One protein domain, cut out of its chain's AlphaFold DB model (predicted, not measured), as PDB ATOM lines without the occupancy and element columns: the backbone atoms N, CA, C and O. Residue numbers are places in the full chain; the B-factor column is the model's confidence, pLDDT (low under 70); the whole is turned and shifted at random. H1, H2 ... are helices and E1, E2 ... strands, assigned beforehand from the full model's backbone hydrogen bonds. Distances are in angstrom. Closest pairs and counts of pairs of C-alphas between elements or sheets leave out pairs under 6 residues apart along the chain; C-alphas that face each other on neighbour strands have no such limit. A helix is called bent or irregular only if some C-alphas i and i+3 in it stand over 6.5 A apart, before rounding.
ATOM      1  N   GLU A   2       5.005   7.226  12.179       66.69
ATOM      2  CA  GLU A   2       4.901   7.900  10.858       66.69
ATOM      3  C   GLU A   2       5.510   9.311  10.836       66.69
ATOM      4  O   GLU A   2       6.265   9.638   9.928       66.69
ATOM      5  N   ALA A   3       5.261  10.121  11.871       74.06
ATOM      6  CA  ALA A   3       5.833  11.466  11.979       74.06
ATOM      7  C   ALA A   3       7.365  11.460  12.164       74.06
ATOM      8  O   ALA A   3       8.057  12.319  11.629       74.06
ATOM      9  N   GLU A   4       7.900  10.476  12.890       74.75
ATOM     10  CA  GLU A   4       9.349  10.313  13.088       74.75
ATOM     11  C   GLU A   4      10.036   9.825  11.814       74.75
ATOM     12  O   GLU A   4      11.113  10.306  11.485       74.75
ATOM     13  N   LYS A   5       9.391   8.922  11.065       79.50
ATOM     14  CA  LYS A   5       9.893   8.442   9.775       79.50
ATOM     15  C   LYS A   5       9.882   9.550   8.719       79.50
ATOM     16  O   LYS A   5      10.847   9.688   7.984       79.50
ATOM     17  N   LYS A   6       8.830  10.375   8.688       84.56
ATOM     18  CA  LYS A   6       8.767  11.550   7.808       84.56
ATOM     19  C   LYS A   6       9.887  12.548   8.121       84.56
ATOM     20  O   LYS A   6      10.591  12.967   7.215       84.56
ATOM     21  N   LYS A   7      10.095  12.855   9.404       84.69
ATOM     22  CA  LYS A   7      11.156  13.765   9.851       84.69
ATOM     23  C   LYS A   7      12.563  13.229   9.568       84.69
ATOM     24  O   LYS A   7      13.459  14.009   9.280       84.69
ATOM     25  N   LEU A   8      12.767  11.914   9.672       84.88
ATOM     26  CA  LEU A   8      14.039  11.285   9.316       84.88
ATOM     27  C   LEU A   8      14.331  11.440   7.818       84.88
ATOM     28  O   LEU A   8      15.427  11.859   7.474       84.88
ATOM     29  N   ASN A   9      13.342  11.182   6.958       85.81
ATOM     30  CA  ASN A   9      13.495  11.353   5.512       85.81
ATOM     31  C   ASN A   9      13.812  12.811   5.132       85.81
ATOM     32  O   ASN A   9      14.697  13.038   4.320       85.81
ATOM     33  N   GLU A  10      13.131  13.787   5.746       88.19
ATOM     34  CA  GLU A  10      13.406  15.220   5.531       88.19
ATOM     35  C   GLU A  10      14.856  15.573   5.916       88.19
ATOM     36  O   GLU A  10      15.552  16.252   5.171       88.19
ATOM     37  N   LEU A  11      15.352  15.055   7.046       89.19
ATOM     38  CA  LEU A  11      16.735  15.284   7.479       89.19
ATOM     39  C   LEU A  11      17.772  14.621   6.560       89.19
ATOM     40  O   LEU A  11      18.862  15.162   6.386       89.19
ATOM     41  N   GLU A  12      17.464  13.445   6.013       88.06
ATOM     42  CA  GLU A  12      18.336  12.752   5.057       88.06
ATOM     43  C   GLU A  12      18.430  13.517   3.730       88.06
ATOM     44  O   GLU A  12      19.526  13.670   3.191       88.06
ATOM     45  N   GLU A  13      17.307  14.047   3.245       88.94
ATOM     46  CA  GLU A  13      17.235  14.882   2.043       88.94
ATOM     47  C   GLU A  13      17.978  16.213   2.239       88.94
ATOM     48  O   GLU A  13      18.853  16.553   1.440       88.94
ATOM     49  N   ASP A  14      17.741  16.906   3.357       89.25
ATOM     50  CA  ASP A  14      18.447  18.143   3.711       89.25
ATOM     51  C   ASP A  14      19.965  17.922   3.809       89.25
ATOM     52  O   ASP A  14      20.765  18.738   3.336       89.25
ATOM     53  N   PHE A  15      20.382  16.811   4.425       91.81
ATOM     54  CA  PHE A  15      21.794  16.459   4.550       91.81
ATOM     55  C   PHE A  15      22.426  16.175   3.186       91.81
ATOM     56  O   PHE A  15      23.545  16.629   2.924       91.81
ATOM     57  N   PHE A  16      21.719  15.461   2.309       91.50
ATOM     58  CA  PHE A  16      22.156  15.199   0.942       91.50
ATOM     59  C   PHE A  16      22.345  16.503   0.157       91.50
ATOM     60  O   PHE A  16      23.450  16.758  -0.330       91.50
ATOM     61  N   ILE A  17      21.319  17.360   0.116       91.38
ATOM     62  CA  ILE A  17      21.350  18.641  -0.606       91.38
ATOM     63  C   ILE A  17      22.495  19.520  -0.091       91.38
ATOM     64  O   ILE A  17      23.308  20.023  -0.868       91.38
ATOM     65  N   THR A  18      22.615  19.651   1.233       91.88
ATOM     66  CA  THR A  18      23.673  20.455   1.862       91.88
ATOM     67  C   THR A  18      25.065  19.918   1.529       91.88
ATOM     68  O   THR A  18      25.991  20.695   1.295       91.88
ATOM     69  N   THR A  19      25.228  18.593   1.487       92.12
ATOM     70  CA  THR A  19      26.511  17.967   1.151       92.12
ATOM     71  C   THR A  19      26.909  18.275  -0.286       92.12
ATOM     72  O   THR A  19      28.034  18.711  -0.516       92.12
ATOM     73  N   VAL A  20      25.999  18.112  -1.248       93.62
ATOM     74  CA  VAL A  20      26.287  18.403  -2.659       93.62
ATOM     75  C   VAL A  20      26.610  19.887  -2.862       93.62
ATOM     76  O   VAL A  20      27.638  20.212  -3.452       93.62
ATOM     77  N   LEU A  21      25.806  20.795  -2.300       92.81
ATOM     78  CA  LEU A  21      26.035  22.240  -2.423       92.81
ATOM     79  C   LEU A  21      27.325  22.711  -1.740       92.81
ATOM     80  O   LEU A  21      27.903  23.720  -2.139       92.81
ATOM     81  N   SER A  22      27.832  21.975  -0.746       93.88
ATOM     82  CA  SER A  22      29.107  22.322  -0.106       93.88
ATOM     83  C   SER A  22      30.297  22.315  -1.081       93.88
ATOM     84  O   SER A  22      31.254  23.071  -0.883       93.88
ATOM     85  N   TYR A  23      30.206  21.545  -2.175       94.81
ATOM     86  CA  TYR A  23      31.229  21.481  -3.222       94.81
ATOM     87  C   TYR A  23      31.262  22.712  -4.139       94.81
ATOM     88  O   TYR A  23      32.250  22.900  -4.845       94.81
ATOM     89  N   GLU A  24      30.251  23.589  -4.117       93.75
ATOM     90  CA  GLU A  24      30.215  24.795  -4.961       93.75
ATOM     91  C   GLU A  24      31.468  25.658  -4.762       93.75
ATOM     92  O   GLU A  24      32.102  26.102  -5.721       93.75
ATOM     93  N   SER A  25      31.860  25.864  -3.503       92.19
ATOM     94  CA  SER A  25      33.033  26.675  -3.170       92.19
ATOM     95  C   SER A  25      34.334  26.085  -3.723       92.19
ATOM     96  O   SER A  25      35.203  26.826  -4.189       92.19
ATOM     97  N   GLU A  26      34.457  24.757  -3.712       93.50
ATOM     98  CA  GLU A  26      35.602  24.036  -4.260       93.50
ATOM     99  C   GLU A  26      35.609  24.102  -5.791       93.50
ATOM    100  O   GLU A  26      36.647  24.392  -6.391       93.50
ATOM    101  N   PHE A  27      34.443  23.918  -6.414       94.25
ATOM    102  CA  PHE A  27      34.267  24.020  -7.858       94.25
ATOM    103  C   PHE A  27      34.656  25.402  -8.387       94.25
ATOM    104  O   PHE A  27      35.429  25.504  -9.338       94.25
ATOM    105  N   ILE A  28      34.186  26.476  -7.745       92.94
ATOM    106  CA  ILE A  28      34.526  27.851  -8.136       92.94
ATOM    107  C   ILE A  28      36.039  28.067  -8.071       92.94
ATOM    108  O   ILE A  28      36.629  28.564  -9.029       92.94
ATOM    109  N   GLN A  29      36.688  27.660  -6.975       92.25
ATOM    110  CA  GLN A  29      38.141  27.794  -6.840       92.25
ATOM    111  C   GLN A  29      38.897  26.985  -7.896       92.25
ATOM    112  O   GLN A  29      39.972  27.394  -8.344       92.25
ATOM    113  N   HIS A  30      38.374  25.817  -8.271       91.62
ATOM    114  CA  HIS A  30      38.933  25.019  -9.353       91.62
ATOM    115  C   HIS A  30      38.820  25.761 -10.689       91.62
ATOM    116  O   HIS A  30      39.814  25.899 -11.400       91.62
ATOM    117  N   LEU A  31      37.646  26.322 -10.981       92.19
ATOM    118  CA  LEU A  31      37.380  27.070 -12.203       92.19
ATOM    119  C   LEU A  31      38.259  28.324 -12.310       92.19
ATOM    120  O   LEU A  31      38.873  28.545 -13.352       92.19
ATOM    121  N   GLU A  32      38.396  29.104 -11.236       91.56
ATOM    122  CA  GLU A  32      39.308  30.257 -11.172       91.56
ATOM    123  C   GLU A  32      40.750  29.861 -11.511       91.56
ATOM    124  O   GLU A  32      41.395  30.506 -12.337       91.56
ATOM    125  N   LYS A  33      41.247  28.762 -10.930       91.00
ATOM    126  CA  LYS A  33      42.599  28.257 -11.216       91.00
ATOM    127  C   LYS A  33      42.751  27.824 -12.670       91.00
ATOM    128  O   LYS A  33      43.763  28.153 -13.286       91.00
ATOM    129  N   CYS A  34      41.779  27.097 -13.218       90.44
ATOM    130  CA  CYS A  34      41.796  26.684 -14.620       90.44
ATOM    131  C   CYS A  34      41.820  27.896 -15.555       90.44
ATOM    132  O   CYS A  34      42.640  27.946 -16.472       90.44
ATOM    133  N   MET A  35      40.982  28.899 -15.282       89.81
ATOM    134  CA  MET A  35      40.929  30.130 -16.063       89.81
ATOM    135  C   MET A  35      42.255  30.898 -16.009       89.81
ATOM    136  O   MET A  35      42.764  31.299 -17.054       89.81
ATOM    137  N   ASP A  36      42.859  31.046 -14.827       88.75
ATOM    138  CA  ASP A  36      44.172  31.685 -14.667       88.75
ATOM    139  C   ASP A  36      45.273  30.929 -15.436       88.75
ATOM    140  O   ASP A  36      46.068  31.546 -16.146       88.75
ATOM    141  N   ILE A  37      45.317  29.593 -15.340       87.94
ATOM    142  CA  ILE A  37      46.319  28.762 -16.032       87.94
ATOM    143  C   ILE A  37      46.203  28.921 -17.548       87.94
ATOM    144  O   ILE A  37      47.207  29.165 -18.223       87.94
ATOM    145  N   CYS A  38      44.991  28.796 -18.087       84.94
ATOM    146  CA  CYS A  38      44.746  28.950 -19.514       84.94
ATOM    147  C   CYS A  38      45.076  30.372 -19.981       84.94
ATOM    148  O   CYS A  38      45.761  30.535 -20.987       84.94
ATOM    149  N   PHE A  39      44.677  31.401 -19.228       86.75
ATOM    150  CA  PHE A  39      44.962  32.794 -19.571       86.75
ATOM    151  C   PHE A  39      46.470  33.088 -19.623       86.75
ATOM    152  O   PHE A  39      46.948  33.686 -20.589       86.75
ATOM    153  N   ILE A  40      47.237  32.608 -18.637       84.12
ATOM    154  CA  ILE A  40      48.705  32.723 -18.622       84.12
ATOM    155  C   ILE A  40      49.322  31.947 -19.790       84.12
ATOM    156  O   ILE A  40      50.223  32.451 -20.458       84.12
ATOM    157  N   GLY A  41      48.833  30.736 -20.074       81.94
ATOM    158  CA  GLY A  41      49.303  29.937 -21.207       81.94
ATOM    159  C   GLY A  41      49.105  30.639 -22.554       81.94
ATOM    160  O   GLY A  41      49.952  30.526 -23.440       81.94
ATOM    161  N   LEU A  42      48.027  31.415 -22.691       78.44
ATOM    162  CA  LEU A  42      47.724  32.184 -23.895       78.44
ATOM    163  C   LEU A  42      48.535  33.482 -24.025       78.44
ATOM    164  O   LEU A  42      48.611  34.025 -25.125       78.44
ATOM    165  N   GLN A  43      49.176  33.980 -22.960       81.75
ATOM    166  CA  GLN A  43      49.958  35.224 -22.995       81.75
ATOM    167  C   GLN A  43      50.951  35.251 -24.168       81.75
ATOM    168  O   GLN A  43      51.009  36.227 -24.912       81.75
ATOM    169  N   GLY A  44      51.679  34.152 -24.389       75.62
ATOM    170  CA  GLY A  44      52.663  34.055 -25.472       75.62
ATOM    171  C   GLY A  44      52.072  34.091 -26.888       75.62
ATOM    172  O   GLY A  44      52.808  34.375 -27.827       75.62
ATOM    173  N   ILE A  45      50.772  33.817 -27.053       78.44
ATOM    174  CA  ILE A  45      50.075  33.922 -28.348       78.44
ATOM    175  C   ILE A  45      49.784  35.384 -28.681       78.44
ATOM    176  O   ILE A  45      49.863  35.772 -29.843       78.44
ATOM    177  N   PHE A  46      49.462  36.188 -27.669       81.44
ATOM    178  CA  PHE A  46      49.150  37.599 -27.861       81.44
ATOM    179  C   PHE A  46      50.386  38.489 -27.838       81.44
ATOM    180  O   PHE A  46      50.331  39.584 -28.380       81.44
ATOM    181  N   GLU A  47      51.484  38.082 -27.198       81.25
ATOM    182  CA  GLU A  47      52.693  38.902 -27.098       81.25
ATOM    183  C   GLU A  47      53.402  39.100 -28.448       81.25
ATOM    184  O   GLU A  47      54.008  38.193 -29.016       81.25
ATOM    185  N   GLU A  48      53.431  40.349 -28.904       76.75
ATOM    186  CA  GLU A  48      54.129  40.777 -30.110       76.75
ATOM    187  C   GLU A  48      55.639  40.822 -29.881       76.75
ATOM    188  O   GLU A  48      56.117  41.385 -28.894       76.75
ATOM    189  N   LYS A  49      56.431  40.265 -30.798       73.88
ATOM    190  CA  LYS A  49      57.905  40.330 -30.708       73.88
ATOM    191  C   LYS A  49      58.458  41.660 -31.201       73.88
ATOM    192  O   LYS A  49      59.553  42.059 -30.802       73.88
ATOM    193  N   GLU A  50      57.707  42.328 -32.064       71.56
ATOM    194  CA  GLU A  50      58.085  43.571 -32.716       71.56
ATOM    195  C   GLU A  50      56.978  44.613 -32.517       71.56
ATOM    196  O   GLU A  50      55.842  44.253 -32.218       71.56
ATOM    197  N   PRO A  51      57.298  45.911 -32.574       72.94
ATOM    198  CA  PRO A  51      56.301  46.959 -32.447       72.94
ATOM    199  C   PRO A  51      55.313  46.872 -33.604       72.94
ATOM    200  O   PRO A  51      55.740  46.860 -34.758       72.94
ATOM    201  N   ALA A  52      54.026  46.845 -33.285       76.50
ATOM    202  CA  ALA A  52      52.956  46.742 -34.268       76.50
ATOM    203  C   ALA A  52      52.219  48.079 -34.370       76.50
ATOM    204  O   ALA A  52      52.004  48.753 -33.357       76.50
ATOM    205  N   VAL A  53      51.832  48.479 -35.580       79.00
ATOM    206  CA  VAL A  53      50.984  49.664 -35.759       79.00
ATOM    207  C   VAL A  53      49.554  49.303 -35.364       79.00
ATOM    208  O   VAL A  53      49.069  48.227 -35.695       79.00
ATOM    209  N   GLU A  54      48.858  50.190 -34.656       78.38
ATOM    210  CA  GLU A  54      47.498  49.924 -34.162       78.38
ATOM    211  C   GLU A  54      46.529  49.502 -35.281       78.38
ATOM    212  O   GLU A  54      45.758  48.563 -35.094       78.38
ATOM    213  N   ASP A  55      46.621  50.121 -36.460       78.75
ATOM    214  CA  ASP A  55      45.806  49.756 -37.625       78.75
ATOM    215  C   ASP A  55      46.065  48.307 -38.087       78.75
ATOM    216  O   ASP A  55      45.116  47.580 -38.382       78.75
ATOM    217  N   GLU A  56      47.323  47.849 -38.070       81.81
ATOM    218  CA  GLU A  56      47.694  46.463 -38.403       81.81
ATOM    219  C   GLU A  56      47.128  45.479 -37.371       81.81
ATOM    220  O   GLU A  56      46.607  44.422 -37.730       81.81
ATOM    221  N   VAL A  57      47.161  45.843 -36.085       83.81
ATOM    222  CA  VAL A  57      46.583  45.031 -35.003       83.81
ATOM    223  C   VAL A  57      45.059  44.942 -35.140       83.81
ATOM    224  O   VAL A  57      44.476  43.882 -34.905       83.81
ATOM    225  N   ILE A  58      44.397  46.028 -35.549       84.38
ATOM    226  CA  ILE A  58      42.951  46.041 -35.809       84.38
ATOM    227  C   ILE A  58      42.604  45.115 -36.982       84.38
ATOM    228  O   ILE A  58      41.645  44.345 -36.887       84.38
ATOM    229  N   GLU A  59      43.359  45.161 -38.080       84.81
ATOM    230  CA  GLU A  59      43.145  44.261 -39.218       84.81
ATOM    231  C   GLU A  59      43.382  42.794 -38.841       84.81
ATOM    232  O   GLU A  59      42.530  41.945 -39.123       84.81
ATOM    233  N   LEU A  60      44.469  42.508 -38.118       84.19
ATOM    234  CA  LEU A  60      44.758  41.177 -37.588       84.19
ATOM    235  C   LEU A  60      43.642  40.684 -36.661       84.19
ATOM    236  O   LEU A  60      43.251  39.521 -36.735       84.19
ATOM    237  N   SER A  61      43.077  41.565 -35.833       85.69
ATOM    238  CA  SER A  61      41.952  41.223 -34.962       85.69
ATOM    239  C   SER A  61      40.730  40.766 -35.750       85.69
ATOM    240  O   SER A  61      40.087  39.802 -35.345       85.69
ATOM    241  N   ARG A  62      40.398  41.421 -36.871       85.38
ATOM    242  CA  ARG A  62      39.268  40.999 -37.721       85.38
ATOM    243  C   ARG A  62      39.534  39.649 -38.385       85.38
ATOM    244  O   ARG A  62      38.638  38.807 -38.454       85.38
ATOM    245  N   ALA A  63      40.766  39.435 -38.847       85.88
ATOM    246  CA  ALA A  63      41.179  38.156 -39.415       85.88
ATOM    247  C   ALA A  63      41.101  37.030 -38.372       85.88
ATOM    248  O   ALA A  63      40.560  35.966 -38.663       85.88
ATOM    249  N   MET A  64      41.558  37.283 -37.142       84.88
ATOM    250  CA  MET A  64      41.492  36.306 -36.057       84.88
ATOM    251  C   MET A  64      40.053  36.001 -35.642       84.88
ATOM    252  O   MET A  64      39.720  34.841 -35.433       84.88
ATOM    253  N   GLN A  65      39.185  37.011 -35.563       84.12
ATOM    254  CA  GLN A  65      37.759  36.805 -35.297       84.12
ATOM    255  C   GLN A  65      37.132  35.833 -36.291       84.12
ATOM    256  O   GLN A  65      36.485  34.871 -35.884       84.12
ATOM    257  N   SER A  66      37.400  36.050 -37.579       83.81
ATOM    258  CA  SER A  66      36.901  35.193 -38.658       83.81
ATOM    259  C   SER A  66      37.488  33.780 -38.561       83.81
ATOM    260  O   SER A  66      36.757  32.796 -38.605       83.81
ATOM    261  N   ALA A  67      38.802  33.668 -38.337       84.00
ATOM    262  CA  ALA A  67      39.481  32.380 -38.204       84.00
ATOM    263  C   ALA A  67      38.980  31.572 -37.000       84.00
ATOM    264  O   ALA A  67      38.850  30.351 -37.092       84.00
ATOM    265  N   VAL A  68      38.693  32.237 -35.878       81.88
ATOM    266  CA  VAL A  68      38.176  31.585 -34.675       81.88
ATOM    267  C   VAL A  68      36.745  31.099 -34.889       81.88
ATOM    268  O   VAL A  68      36.410  29.984 -34.493       81.88
ATOM    269  N   GLU A  69      35.921  31.907 -35.550       81.38
ATOM    270  CA  GLU A  69      34.553  31.541 -35.910       81.38
ATOM    271  C   GLU A  69      34.517  30.316 -36.844       81.38
ATOM    272  O   GLU A  69      33.743  29.389 -36.605       81.38
ATOM    273  N   GLU A  70      35.414  30.255 -37.833       81.38
ATOM    274  CA  GLU A  70      35.525  29.134 -38.776       81.38
ATOM    275  C   GLU A  70      36.157  27.872 -38.161       81.38
ATOM    276  O   GLU A  70      35.681  26.762 -38.395       81.38
ATOM    277  N   SER A  71      37.231  28.023 -37.377       78.81
ATOM    278  CA  SER A  71      38.055  26.892 -36.913       78.81
ATOM    279  C   SER A  71      37.537  26.248 -35.632       78.81
ATOM    280  O   SER A  71      37.695  25.043 -35.446       78.81
ATOM    281  N   PHE A  72      36.931  27.037 -34.741       70.75
ATOM    282  CA  PHE A  72      36.455  26.560 -33.438       70.75
ATOM    283  C   PHE A  72      34.937  26.410 -33.373       70.75
ATOM    284  O   PHE A  72      34.407  26.122 -32.304       70.75
ATOM    285  N   LEU A  73      34.247  26.578 -34.511       69.31
ATOM    286  CA  LEU A  73      32.806  26.366 -34.654       69.31
ATOM    287  C   LEU A  73      32.008  27.059 -33.540       69.31
ATOM    288  O   LEU A  73      31.122  26.451 -32.933       69.31
ATOM    289  N   ILE A  74      32.314  28.330 -33.252       78.81
ATOM    290  CA  ILE A  74      31.538  29.112 -32.282       78.81
ATOM    291  C   ILE A  74      30.145  29.349 -32.870       78.81
ATOM    292  O   ILE A  74      29.886  30.333 -33.561       78.81
ATOM    293  N   THR A  75      29.242  28.414 -32.594       84.62
ATOM    294  CA  THR A  75      27.856  28.477 -33.048       84.62
ATOM    295  C   THR A  75      27.142  29.675 -32.426       84.62
ATOM    296  O   THR A  75      27.471  30.109 -31.319       84.62
ATOM    297  N   ASP A  76      26.104  30.180 -33.095       87.12
ATOM    298  CA  ASP A  76      25.270  31.262 -32.550       87.12
ATOM    299  C   ASP A  76      24.674  30.901 -31.184       87.12
ATOM    300  O   ASP A  76      24.494  31.756 -30.320       87.12
ATOM    301  N   HIS A  77      24.453  29.609 -30.952       88.00
ATOM    302  CA  HIS A  77      24.024  29.095 -29.666       88.00
ATOM    303  C   HIS A  77      25.060  29.325 -28.550       88.00
ATOM    304  O   HIS A  77      24.710  29.846 -27.490       88.00
ATOM    305  N   LEU A  78      26.337  29.004 -28.790       90.44
ATOM    306  CA  LEU A  78      27.413  29.273 -27.829       90.44
ATOM    307  C   LEU A  78      27.593  30.777 -27.593       90.44
ATOM    308  O   LEU A  78      27.783  31.201 -26.452       90.44
ATOM    309  N   LYS A  79      27.465  31.600 -28.645       91.88
ATOM    310  CA  LYS A  79      27.493  33.067 -28.506       91.88
ATOM    311  C   LYS A  79      26.398  33.546 -27.553       91.88
ATOM    312  O   LYS A  79      26.670  34.388 -26.703       91.88
ATOM    313  N   GLU A  80      25.191  32.993 -27.651       93.44
ATOM    314  CA  GLU A  80      24.072  33.334 -26.767       93.44
ATOM    315  C   GLU A  80      24.288  32.898 -25.311       93.44
ATOM    316  O   GLU A  80      23.956  33.660 -24.398       93.44
ATOM    317  N   ILE A  81      24.879  31.720 -25.076       93.88
ATOM    318  CA  ILE A  81      25.230  31.254 -23.724       93.88
ATOM    319  C   ILE A  81      26.248  32.208 -23.086       93.88
ATOM    320  O   ILE A  81      26.039  32.679 -21.963       93.88
ATOM    321  N   PHE A  82      27.327  32.530 -23.807       94.94
ATOM    322  CA  PHE A  82      28.469  33.265 -23.261       94.94
ATOM    323  C   PHE A  82      28.361  34.790 -23.348       94.94
ATOM    324  O   PHE A  82      29.202  35.481 -22.773       94.94
ATOM    325  N   LYS A  83      27.334  35.353 -24.001       92.56
ATOM    326  CA  LYS A  83      27.198  36.813 -24.200       92.56
ATOM    327  C   LYS A  83      27.281  37.644 -22.919       92.56
ATOM    328  O   LYS A  83      27.729  38.784 -22.955       92.56
ATOM    329  N   GLU A  84      26.830  37.080 -21.800       90.81
ATOM    330  CA  GLU A  84      26.814  37.746 -20.493       90.81
ATOM    331  C   GLU A  84      28.109  37.547 -19.695       90.81
ATOM    332  O   GLU A  84      28.223  38.077 -18.591       90.81
ATOM    333  N   PHE A  85      29.074  36.787 -20.224       94.19
ATOM    334  CA  PHE A  85      30.348  36.572 -19.555       94.19
ATOM    335  C   PHE A  85      31.176  37.854 -19.547       94.19
ATOM    336  O   PHE A  85      31.653  38.310 -20.591       94.19
ATOM    337  N   ASP A  86      31.378  38.422 -18.364       92.25
ATOM    338  CA  ASP A  86      32.192  39.615 -18.167       92.25
ATOM    339  C   ASP A  86      33.366  39.328 -17.233       92.25
ATOM    340  O   ASP A  86      33.256  38.567 -16.267       92.25
ATOM    341  N   TYR A  87      34.500  39.947 -17.544       93.06
ATOM    342  CA  TYR A  87      35.749  39.734 -16.834       93.06
ATOM    343  C   TYR A  87      36.670  40.958 -16.894       93.06
ATOM    344  O   TYR A  87      36.701  41.731 -17.860       93.06
ATOM    345  N   ALA A  88      37.486  41.092 -15.853       91.62
ATOM    346  CA  ALA A  88      38.574  42.048 -15.752       91.62
ATOM    347  C   ALA A  88      39.926  41.338 -15.872       91.62
ATOM    348  O   ALA A  88      40.048  40.150 -15.579       91.62
ATOM    349  N   ILE A  89      40.945  42.082 -16.295       89.06
ATOM    350  CA  ILE A  89      42.323  41.599 -16.358       89.06
ATOM    351  C   ILE A  89      43.173  42.533 -15.509       89.06
ATOM    352  O   ILE A  89      43.154  43.746 -15.726       89.06
ATOM    353  N   ASP A  90      43.919  41.976 -14.563       84.56
ATOM    354  CA  ASP A  90      44.889  42.723 -13.764       84.56
ATOM    355  C   ASP A  90      46.092  41.838 -13.431       84.56
ATOM    356  O   ASP A  90      45.941  40.645 -13.187       84.56
ATOM    357  N   ASN A  91      47.298  42.409 -13.455       80.94
ATOM    358  CA  ASN A  91      48.551  41.716 -13.120       80.94
ATOM    359  C   ASN A  91      48.736  40.326 -13.779       80.94
ATOM    360  O   ASN A  91      49.283  39.411 -13.166       80.94
ATOM    361  N   GLY A  92      48.287  40.163 -15.031       76.88
ATOM    362  CA  GLY A  92      48.400  38.899 -15.774       76.88
ATOM    363  C   GLY A  92      47.395  37.817 -15.359       76.88
ATOM    364  O   GLY A  92      47.576  36.660 -15.724       76.88
ATOM    365  N   LYS A  93      46.351  38.184 -14.610       84.12
ATOM    366  CA  LYS A  93      45.267  37.301 -14.167       84.12
ATOM    367  C   LYS A  93      43.917  37.739 -14.702       84.12
ATOM    368  O   LYS A  93      43.716  38.925 -14.981       84.12
ATOM    369  N   ILE A  94      42.996  36.784 -14.789       87.75
ATOM    370  CA  ILE A  94      41.613  37.014 -15.200       87.75
ATOM    371  C   ILE A  94      40.688  36.944 -13.982       87.75
ATOM    372  O   ILE A  94      40.755  36.023 -13.178       87.75
ATOM    373  N   TYR A  95      39.809  37.931 -13.843       90.81
ATOM    374  CA  TYR A  95      38.865  38.033 -12.734       90.81
ATOM    375  C   TYR A  95      37.443  38.091 -13.270       90.81
ATOM    376  O   TYR A  95      37.139  38.922 -14.122       90.81
ATOM    377  N   PHE A  96      36.554  37.269 -12.733       92.81
ATOM    378  CA  PHE A  96      35.134  37.250 -13.081       92.81
ATOM    379  C   PHE A  96      34.296  37.091 -11.810       92.81
ATOM    380  O   PHE A  96      34.797  36.719 -10.752       92.81
ATOM    381  N   ARG A  97      33.004  37.414 -11.886       92.81
ATOM    382  CA  ARG A  97      32.086  37.203 -10.758       92.81
ATOM    383  C   ARG A  97      31.633  35.746 -10.735       92.81
ATOM    384  O   ARG A  97      31.171  35.254 -11.761       92.81
ATOM    385  N   ASN A  98      31.637  35.113  -9.564       91.69
ATOM    386  CA  ASN A  98      31.160  33.732  -9.394       91.69
ATOM    387  C   ASN A  98      29.741  33.554  -9.948       91.69
ATOM    388  O   ASN A  98      29.485  32.663 -10.747       91.69
ATOM    389  N   SER A  99      28.838  34.482  -9.629       91.62
ATOM    390  CA  SER A  99      27.463  34.454 -10.139       91.62
ATOM    391  C   SER A  99      27.364  34.565 -11.664       91.62
ATOM    392  O   SER A  99      26.412  34.063 -12.248       91.62
ATOM    393  N   CYS A 100      28.331  35.210 -12.322       92.19
ATOM    394  CA  CYS A 100      28.375  35.302 -13.778       92.19
ATOM    395  C   CYS A 100      28.799  33.963 -14.386       92.19
ATOM    396  O   CYS A 100      28.103  33.456 -15.265       92.19
ATOM    397  N   VAL A 101      29.889  33.367 -13.886       92.12
ATOM    398  CA  VAL A 101      30.405  32.110 -14.441       92.12
ATOM    399  C   VAL A 101      29.470  30.933 -14.177       92.12
ATOM    400  O   VAL A 101      29.221  30.142 -15.079       92.12
ATOM    401  N   LEU A 102      28.873  30.862 -12.985       93.31
ATOM    402  CA  LEU A 102      27.903  29.821 -12.659       93.31
ATOM    403  C   LEU A 102      26.663  29.935 -13.544       93.31
ATOM    404  O   LEU A 102      26.209  28.939 -14.084       93.31
ATOM    405  N   LYS A 103      26.173  31.154 -13.794       93.62
ATOM    406  CA  LYS A 103      25.013  31.374 -14.664       93.62
ATOM    407  C   LYS A 103      25.257  30.921 -16.103       93.62
ATOM    408  O   LYS A 103      24.375  30.311 -16.704       93.62
ATOM    409  N   ILE A 104      26.415  31.247 -16.686       95.19
ATOM    410  CA  ILE A 104      26.734  30.782 -18.045       95.19
ATOM    411  C   ILE A 104      26.985  29.273 -18.071       95.19
ATOM    412  O   ILE A 104      26.670  28.636 -19.071       95.19
ATOM    413  N   PHE A 105      27.504  28.700 -16.981       95.50
ATOM    414  CA  PHE A 105      27.738  27.269 -16.871       95.50
ATOM    415  C   PHE A 105      26.424  26.497 -16.752       95.50
ATOM    416  O   PHE A 105      26.206  25.596 -17.547       95.50
ATOM    417  N   SER A 106      25.490  26.910 -15.887       94.94
ATOM    418  CA  SER A 106      24.140  26.327 -15.823       94.94
ATOM    419  C   SER A 106      23.453  26.365 -17.183       94.94
ATOM    420  O   SER A 106      22.999  25.338 -17.662       94.94
ATOM    421  N   ARG A 107      23.487  27.518 -17.873       93.94
ATOM    422  CA  ARG A 107      22.949  27.628 -19.239       93.94
ATOM    423  C   ARG A 107      23.616  26.660 -20.208       93.94
ATOM    424  O   ARG A 107      22.936  26.123 -21.067       93.94
ATOM    425  N   TYR A 108      24.929  26.467 -20.107       95.06
ATOM    426  CA  TYR A 108      25.644  25.492 -20.927       95.06
ATOM    427  C   TYR A 108      25.156  24.063 -20.643       95.06
ATOM    428  O   TYR A 108      24.857  23.320 -21.576       95.06
ATOM    429  N   LEU A 109      24.995  23.713 -19.363       95.62
ATOM    430  CA  LEU A 109      24.501  22.410 -18.918       95.62
ATOM    431  C   LEU A 109      23.053  22.141 -19.352       95.62
ATOM    432  O   LEU A 109      22.755  21.019 -19.747       95.62
ATOM    433  N   SER A 110      22.179  23.157 -19.412       92.44
ATOM    434  CA  SER A 110      20.792  23.008 -19.897       92.44
ATOM    435  C   SER A 110      20.696  22.467 -21.336       92.44
ATOM    436  O   SER A 110      19.626  22.040 -21.781       92.44
ATOM    437  N   HIS A 111      21.792  22.547 -22.097       89.50
ATOM    438  CA  HIS A 111      21.897  22.076 -23.477       89.50
ATOM    439  C   HIS A 111      22.760  20.817 -23.631       89.50
ATOM    440  O   HIS A 111      22.807  20.245 -24.727       89.50
ATOM    441  N   GLU A 112      23.400  20.369 -22.555       92.31
ATOM    442  CA  GLU A 112      24.182  19.143 -22.516       92.31
ATOM    443  C   GLU A 112      23.259  17.915 -22.481       92.31
ATOM    444  O   GLU A 112      22.157  17.949 -21.938       92.31
ATOM    445  N   LYS A 113      23.687  16.829 -23.129       92.19
ATOM    446  CA  LYS A 113      22.890  15.599 -23.286       92.19
ATOM    447  C   LYS A 113      23.621  14.340 -22.841       92.19
ATOM    448  O   LYS A 113      23.009  13.275 -22.811       92.19
ATOM    449  N   ARG A 114      24.922  14.432 -22.560       94.38
ATOM    450  CA  ARG A 114      25.730  13.312 -22.059       94.38
ATOM    451  C   ARG A 114      25.354  12.919 -20.631       94.38
ATOM    452  O   ARG A 114      25.534  11.765 -20.263       94.38
ATOM    453  N   LEU A 115      24.821  13.863 -19.858       92.94
ATOM    454  CA  LEU A 115      24.274  13.667 -18.517       92.94
ATOM    455  C   LEU A 115      22.855  14.240 -18.458       92.94
ATOM    456  O   LEU A 115      22.472  15.049 -19.304       92.94
ATOM    457  N   GLU A 116      22.075  13.787 -17.481       92.94
ATOM    458  CA  GLU A 116      20.712  14.260 -17.263       92.94
ATOM    459  C   GLU A 116      20.743  15.406 -16.250       92.94
ATOM    460  O   GLU A 116      21.214  15.226 -15.134       92.94
ATOM    461  N   PHE A 117      20.285  16.586 -16.664       92.44
ATOM    462  CA  PHE A 117      20.245  17.784 -15.828       92.44
ATOM    463  C   PHE A 117      18.802  18.268 -15.690       92.44
ATOM    464  O   PHE A 117      18.103  18.441 -16.698       92.44
ATOM    465  N   ASP A 118      18.368  18.511 -14.458       89.06
ATOM    466  CA  ASP A 118      17.148  19.242 -14.162       89.06
ATOM    467  C   ASP A 118      17.336  20.714 -14.538       89.06
ATOM    468  O   ASP A 118      18.295  21.366 -14.135       89.06
ATOM    469  N   LYS A 119      16.395  21.251 -15.314       81.81
ATOM    470  CA  LYS A 119      16.449  22.628 -15.822       81.81
ATOM    471  C   LYS A 119      16.318  23.687 -14.737       81.81
ATOM    472  O   LYS A 119      16.599  24.855 -14.994       81.81
ATOM    473  N   ASP A 120      15.800  23.298 -13.581       85.81
ATOM    474  CA  ASP A 120      15.664  24.209 -12.456       85.81
ATOM    475  C   ASP A 120      16.928  24.208 -11.569       85.81
ATOM    476  O   ASP A 120      17.142  25.183 -10.850       85.81
ATOM    477  N   ASP A 121      17.803  23.191 -11.682       90.62
ATOM    478  CA  ASP A 121      18.953  22.968 -10.790       90.62
ATOM    479  C   ASP A 121      20.182  22.316 -11.487       90.62
ATOM    480  O   ASP A 121      20.908  21.519 -10.888       90.62
ATOM    481  N   GLU A 122      20.515  22.690 -12.735       94.25
ATOM    482  CA  GLU A 122      21.553  21.983 -13.520       94.25
ATOM    483  C   GLU A 122      22.927  21.968 -12.831       94.25
ATOM    484  O   GLU A 122      23.725  21.038 -12.974       94.25
ATOM    485  N   PHE A 123      23.231  23.037 -12.092       94.69
ATOM    486  CA  PHE A 123      24.496  23.159 -11.378       94.69
ATOM    487  C   PHE A 123      24.590  22.193 -10.193       94.69
ATOM    488  O   PHE A 123      25.660  21.631  -9.952       94.69
ATOM    489  N   PHE A 124      23.483  21.968  -9.480       94.81
ATOM    490  CA  PHE A 124      23.428  20.988  -8.401       94.81
ATOM    491  C   PHE A 124      23.716  19.587  -8.941       94.81
ATOM    492  O   PHE A 124      24.587  18.889  -8.420       94.81
ATOM    493  N   ASP A 125      23.050  19.220 -10.036       94.88
ATOM    494  CA  ASP A 125      23.236  17.930 -10.698       94.88
ATOM    495  C   ASP A 125      24.674  17.750 -11.181       94.88
ATOM    496  O   ASP A 125      25.280  16.691 -10.998       94.88
ATOM    497  N   PHE A 126      25.284  18.807 -11.721       96.56
ATOM    498  CA  PHE A 126      26.696  18.768 -12.072       96.56
ATOM    499  C   PHE A 126      27.592  18.494 -10.859       96.56
ATOM    500  O   PHE A 126      28.454  17.616 -10.929       96.56
ATOM    501  N   LEU A 127      27.400  19.195  -9.733       96.19
ATOM    502  CA  LEU A 127      28.168  18.937  -8.508       96.19
ATOM    503  C   LEU A 127      27.946  17.512  -7.993       96.19
ATOM    504  O   LEU A 127      28.890  16.861  -7.531       96.19
ATOM    505  N   PHE A 128      26.719  17.006  -8.114       94.75
ATOM    506  CA  PHE A 128      26.383  15.634  -7.775       94.75
ATOM    507  C   PHE A 128      27.182  14.639  -8.626       94.75
ATOM    508  O   PHE A 128      27.858  13.777  -8.060       94.75
ATOM    509  N   TYR A 129      27.194  14.779  -9.954       95.25
ATOM    510  CA  TYR A 129      27.971  13.902 -10.837       95.25
ATOM    511  C   TYR A 129      29.483  14.040 -10.640       95.25
ATOM    512  O   TYR A 129      30.197  13.037 -10.614       95.25
ATOM    513  N   PHE A 130      29.976  15.268 -10.489       94.50
ATOM    514  CA  PHE A 130      31.407  15.563 -10.478       94.50
ATOM    515  C   PHE A 130      32.079  15.203  -9.145       94.50
ATOM    516  O   PHE A 130      33.179  14.648  -9.138       94.50
ATOM    517  N   TYR A 131      31.428  15.481  -8.010       92.19
ATOM    518  CA  TYR A 131      32.018  15.292  -6.680       92.19
ATOM    519  C   TYR A 131      31.405  14.117  -5.917       92.19
ATOM    520  O   TYR A 131      32.142  13.244  -5.439       92.19
ATOM    521  N   TYR A 132      30.074  14.079  -5.819       90.94
ATOM    522  CA  TYR A 132      29.369  13.204  -4.879       90.94
ATOM    523  C   TYR A 132      29.221  11.760  -5.375       90.94
ATOM    524  O   TYR A 132      29.478  10.810  -4.632       90.94
ATOM    525  N   LEU A 133      28.817  11.565  -6.632       89.56
ATOM    526  CA  LEU A 133      28.521  10.247  -7.180       89.56
ATOM    527  C   LEU A 133      29.812   9.433  -7.362       89.56
ATOM    528  O   LEU A 133      30.777   9.867  -7.983       89.56
ATOM    529  N   ASN A 134      29.850   8.206  -6.839       77.25
ATOM    530  CA  ASN A 134      31.053   7.359  -6.871       77.25
ATOM    531  C   ASN A 134      31.261   6.582  -8.191       77.25
ATOM    532  O   ASN A 134      32.112   5.696  -8.245       77.25
ATOM    533  N   GLY A 135      30.505   6.887  -9.251       81.25
ATOM    534  CA  GLY A 135      30.651   6.247 -10.562       81.25
ATOM    535  C   GLY A 135      31.756   6.894 -11.399       81.25
ATOM    536  O   GLY A 135      31.721   8.101 -11.621       81.25
ATOM    537  N   SER A 136      32.720   6.099 -11.884       81.06
ATOM    538  CA  SER A 136      33.842   6.609 -12.690       81.06
ATOM    539  C   SER A 136      33.384   7.219 -14.015       81.06
ATOM    540  O   SER A 136      33.836   8.301 -14.359       81.06
ATOM    541  N   GLU A 137      32.429   6.587 -14.701       91.56
ATOM    542  CA  GLU A 137      31.923   7.042 -16.005       91.56
ATOM    543  C   GLU A 137      31.228   8.412 -15.923       91.56
ATOM    544  O   GLU A 137      31.493   9.298 -16.734       91.56
ATOM    545  N   TYR A 138      30.400   8.633 -14.896       92.50
ATOM    546  CA  TYR A 138      29.740   9.924 -14.670       92.50
ATOM    547  C   TYR A 138      30.746  11.032 -14.354       92.50
ATOM    548  O   TYR A 138      30.628  12.139 -14.875       92.50
ATOM    549  N   LYS A 139      31.759  10.726 -13.533       92.69
ATOM    550  CA  LYS A 139      32.831  11.671 -13.198       92.69
ATOM    551  C   LYS A 139      33.681  12.029 -14.413       92.69
ATOM    552  O   LYS A 139      33.965  13.205 -14.614       92.69
ATOM    553  N   GLU A 140      34.055  11.043 -15.223       94.25
ATOM    554  CA  GLU A 140      34.786  11.254 -16.477       94.25
ATOM    555  C   GLU A 140      33.970  12.122 -17.441       94.25
ATOM    556  O   GLU A 140      34.455  13.145 -17.914       94.25
ATOM    557  N   THR A 141      32.689  11.800 -17.626       96.12
ATOM    558  CA  THR A 141      31.785  12.585 -18.478       96.12
ATOM    559  C   THR A 141      31.643  14.028 -17.979       96.12
ATOM    560  O   THR A 141      31.738  14.973 -18.760       96.12
ATOM    561  N   ALA A 142      31.470  14.234 -16.669       95.50
ATOM    562  CA  ALA A 142      31.385  15.568 -16.077       95.50
ATOM    563  C   ALA A 142      32.697  16.364 -16.240       95.50
ATOM    564  O   ALA A 142      32.667  17.576 -16.472       95.50
ATOM    565  N   GLN A 143      33.854  15.697 -16.174       94.50
ATOM    566  CA  GLN A 143      35.152  16.310 -16.467       94.50
ATOM    567  C   GLN A 143      35.273  16.733 -17.930       94.50
ATOM    568  O   GLN A 143      35.714  17.851 -18.195       94.50
ATOM    569  N   GLU A 144      34.851  15.893 -18.874       95.94
ATOM    570  CA  GLU A 144      34.840  16.241 -20.298       95.94
ATOM    571  C   GLU A 144      33.948  17.454 -20.581       95.94
ATOM    572  O   GLU A 144      34.372  18.372 -21.283       95.94
ATOM    573  N   ILE A 145      32.751  17.499 -19.983       96.25
ATOM    574  CA  ILE A 145      31.828  18.639 -20.083       96.25
ATOM    575  C   ILE A 145      32.496  19.923 -19.577       96.25
ATOM    576  O   ILE A 145      32.436  20.954 -20.249       96.25
ATOM    577  N   LEU A 146      33.162  19.873 -18.417       95.44
ATOM    578  CA  LEU A 146      33.860  21.029 -17.851       95.44
ATOM    579  C   LEU A 146      35.006  21.508 -18.751       95.44
ATOM    580  O   LEU A 146      35.153  22.709 -18.978       95.44
ATOM    581  N   VAL A 147      35.814  20.583 -19.270       93.81
ATOM    582  CA  VAL A 147      36.924  20.912 -20.175       93.81
ATOM    583  C   VAL A 147      36.400  21.556 -21.456       93.81
ATOM    584  O   VAL A 147      36.923  22.584 -21.883       93.81
ATOM    585  N   GLU A 148      35.349  20.996 -22.051       93.75
ATOM    586  CA  GLU A 148      34.743  21.531 -23.269       93.75
ATOM    587  C   GLU A 148      34.112  22.910 -23.038       93.75
ATOM    588  O   GLU A 148      34.323  23.823 -23.837       93.75
ATOM    589  N   PHE A 149      33.423  23.102 -21.909       94.69
ATOM    590  CA  PHE A 149      32.921  24.411 -21.493       94.69
ATOM    591  C   PHE A 149      34.049  25.445 -21.406       94.69
ATOM    592  O   PHE A 149      33.928  26.529 -21.978       94.69
ATOM    593  N   LEU A 150      35.158  25.115 -20.733       93.00
ATOM    594  CA  LEU A 150      36.300  26.019 -20.586       93.00
ATOM    595  C   LEU A 150      36.927  26.359 -21.941       93.00
ATOM    596  O   LEU A 150      37.189  27.530 -22.215       93.00
ATOM    597  N   LEU A 151      37.133  25.365 -22.808       90.75
ATOM    598  CA  LEU A 151      37.663  25.582 -24.157       90.75
ATOM    599  C   LEU A 151      36.758  26.514 -24.967       90.75
ATOM    600  O   LEU A 151      37.232  27.502 -25.527       90.75
ATOM    601  N   ASN A 152      35.453  26.249 -24.975       92.31
ATOM    602  CA  ASN A 152      34.473  27.063 -25.686       92.31
ATOM    603  C   ASN A 152      34.394  28.491 -25.130       92.31
ATOM    604  O   ASN A 152      34.319  29.450 -25.903       92.31
ATOM    605  N   LEU A 153      34.486  28.649 -23.809       93.19
ATOM    606  CA  LEU A 153      34.555  29.953 -23.163       93.19
ATOM    607  C   LEU A 153      35.811  30.722 -23.594       93.19
ATOM    608  O   LEU A 153      35.720  31.902 -23.932       93.19
ATOM    609  N   PHE A 154      36.976  30.070 -23.650       90.31
ATOM    610  CA  PHE A 154      38.204  30.704 -24.132       90.31
ATOM    611  C   PHE A 154      38.132  31.072 -25.608       90.31
ATOM    612  O   PHE A 154      38.500  32.191 -25.959       90.31
ATOM    613  N   HIS A 155      37.610  30.198 -26.470       89.19
ATOM    614  CA  HIS A 155      37.392  30.539 -27.876       89.19
ATOM    615  C   HIS A 155      36.481  31.762 -28.009       89.19
ATOM    616  O   HIS A 155      36.793  32.677 -28.768       89.19
ATOM    617  N   TYR A 156      35.407  31.831 -27.217       92.12
ATOM    618  CA  TYR A 156      34.514  32.985 -27.192       92.12
ATOM    619  C   TYR A 156      35.206  34.267 -26.708       92.12
ATOM    620  O   TYR A 156      35.018  35.327 -27.305       92.12
ATOM    621  N   ILE A 157      36.044  34.183 -25.670       91.62
ATOM    622  CA  ILE A 157      36.856  35.311 -25.193       91.62
ATOM    623  C   ILE A 157      37.796  35.802 -26.300       91.62
ATOM    624  O   ILE A 157      37.867  37.002 -26.547       91.62
ATOM    625  N   ILE A 158      38.491  34.898 -26.996       88.75
ATOM    626  CA  ILE A 158      39.393  35.259 -28.099       88.75
ATOM    627  C   ILE A 158      38.592  35.906 -29.231       88.75
ATOM    628  O   ILE A 158      38.954  36.981 -29.694       88.75
ATOM    629  N   TYR A 159      37.473  35.304 -29.633       89.75
ATOM    630  CA  TYR A 159      36.576  35.848 -30.647       89.75
ATOM    631  C   TYR A 159      36.106  37.268 -30.299       89.75
ATOM    632  O   TYR A 159      36.256  38.201 -31.084       89.75
ATOM    633  N   ARG A 160      35.563  37.481 -29.102       90.81
ATOM    634  CA  ARG A 160      34.993  38.780 -28.733       90.81
ATOM    635  C   ARG A 160      36.067  39.835 -28.459       90.81
ATOM    636  O   ARG A 160      35.940  40.972 -28.907       90.81
ATOM    637  N   ASP A 161      37.122  39.448 -27.744       90.69
ATOM    638  CA  ASP A 161      38.028  40.369 -27.055       90.69
ATOM    639  C   ASP A 161      39.482  40.308 -27.571       90.69
ATOM    640  O   ASP A 161      40.365  40.854 -26.909       90.69
ATOM    641  N   PHE A 162      39.765  39.719 -28.745       87.75
ATOM    642  CA  PHE A 162      41.133  39.617 -29.295       87.75
ATOM    643  C   PHE A 162      41.912  40.937 -29.219       87.75
ATOM    644  O   PHE A 162      42.969  40.994 -28.598       87.75
ATOM    645  N   LEU A 163      41.369  42.023 -29.783       85.75
ATOM    646  CA  LEU A 163      42.021  43.336 -29.766       85.75
ATOM    647  C   LEU A 163      42.287  43.829 -28.338       85.75
ATOM    648  O   LEU A 163      43.369  44.330 -28.044       85.75
ATOM    649  N   LYS A 164      41.320  43.657 -27.426       87.56
ATOM    650  CA  LYS A 164      41.459  44.026 -26.008       87.56
ATOM    651  C   LYS A 164      42.611  43.255 -25.359       87.56
ATOM    652  O   LYS A 164      43.394  43.857 -24.626       87.56
ATOM    653  N   LEU A 165      42.731  41.956 -25.638       88.50
ATOM    654  CA  LEU A 165      43.802  41.100 -25.127       88.50
ATOM    655  C   LEU A 165      45.163  41.486 -25.710       88.50
ATOM    656  O   LEU A 165      46.097  41.736 -24.951       88.50
ATOM    657  N   THR A 166      45.266  41.634 -27.030       85.75
ATOM    658  CA  THR A 166      46.508  42.048 -27.696       85.75
ATOM    659  C   THR A 166      46.982  43.408 -27.191       85.75
ATOM    660  O   THR A 166      48.156  43.564 -26.858       85.75
ATOM    661  N   CYS A 167      46.077  44.376 -27.028       82.25
ATOM    662  CA  CYS A 167      46.402  45.679 -26.447       82.25
ATOM    663  C   CYS A 167      46.825  45.602 -24.980       82.25
ATOM    664  O   CYS A 167      47.702  46.353 -24.555       82.25
ATOM    665  N   PHE A 168      46.232  44.699 -24.197       85.31
ATOM    666  CA  PHE A 168      46.627  44.490 -22.808       85.31
ATOM    667  C   PHE A 168      48.062  43.953 -22.711       85.31
ATOM    668  O   PHE A 168      48.886  44.538 -22.006       85.31
ATOM    669  N   PHE A 169      48.381  42.893 -23.459       83.81
ATOM    670  CA  PHE A 169      49.702  42.260 -23.426       83.81
ATOM    671  C   PHE A 169      50.798  43.097 -24.108       83.81
ATOM    672  O   PHE A 169      51.971  42.991 -23.749       83.81
ATOM    673  N   ASN A 170      50.432  43.979 -25.045       80.50
ATOM    674  CA  ASN A 170      51.380  44.775 -25.835       80.50
ATOM    675  C   ASN A 170      51.223  46.282 -25.658       80.50
ATOM    676  O   ASN A 170      51.610  47.043 -26.540       80.50
ATOM    677  N   LYS A 171      50.705  46.740 -24.517       75.62
ATOM    678  CA  LYS A 171      50.459  48.167 -24.257       75.62
ATOM    679  C   LYS A 171      51.660  49.077 -24.543       75.62
ATOM    680  O   LYS A 171      51.483  50.216 -24.951       75.62
ATOM    681  N   ASP A 172      52.869  48.572 -24.317       67.88
ATOM    682  CA  ASP A 172      54.122  49.294 -24.543       67.88
ATOM    683  C   ASP A 172      54.747  49.033 -25.930       67.88
ATOM    684  O   ASP A 172      55.866  49.468 -26.171       67.88
ATOM    685  N   PHE A 173      54.089  48.273 -26.809       74.06
ATOM    686  CA  PHE A 173      54.572  47.845 -28.133       74.06
ATOM    687  C   PHE A 173      53.603  48.178 -29.283       74.06
ATOM    688  O   PHE A 173      54.005  48.071 -30.440       74.06
TER     689      PHE A 173
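What this domain is: This is residues 2 to 173 of the 258 residues of an uncharacterized protein of Chryseobacterium indologenes (UniProt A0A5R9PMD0). Look first for a rod with a free arm: H1 and H2 follow each other nearly in line, and residues 2 to 15 of H1 stick out from a body in which the long, kinked H7 crosses H2. H3, H4 and H6 pack on H7, H5 packs on H4 and H6, and a small antiparallel hairpin, E1 - E2, packs on H2 through E2. The 172 printed residues run H1 H2 H3 H4 E1 E2 H5 H6 H7, mostly helix, loose with a radius of gyration of the C-alphas of 20.1 A, spanning 78 by 31 by 27 A.

Where its parts are: Find E1 at residues 87 to 90 and E2 at 93 to 96. H2, residues 24 to 46, is 32.4 A long and only just irregular, with C-alphas 41 and 44 6.8 A apart. H1 runs 30.2 A from C-alpha 2 at (4.901, 7.900, 10.858) to residue 22. H3 is residues 54 to 71, H4 76 to 82, H5 98 to 109 and H6 122 to 132. H7 runs 40.5 A from residue 136 to C-alpha 169 at (49.702, 42.260, -23.426); it is irregular, with C-alphas 160 and 163 8.4 A apart, and has a kink of 83 degrees near residue 163.

How they stand to each other: In the hairpin, N 88 and O 95 are 2.8 A apart. The closest C-alphas of H2 and E2, Asp 36 and Lys 93, are 5.7 A apart. H7, the hub, touches H2 at a steep tilt of 45 degrees, closest at the C-alphas of Phe 46 and Thr 166, 5.2 A. With residues 155 to 166 alone it touches H3, at a shallow tilt of 23 degrees, opposite ways; C-alphas 65 and 159, the closest, are 4.9 A apart. Every O i to N i+4 pair is within hydrogen-bond range in H1, H3, H4, H5 and H6, against 17 of 19 in H2 and 28 of 30 in H7.

The domain as a whole: C-alphas 2 and 51, the farthest apart, are 77.7 A apart. The printed part has no cut; the link H5 to H6 is long, and residues 2, 73 and 172 have pLDDT under 70.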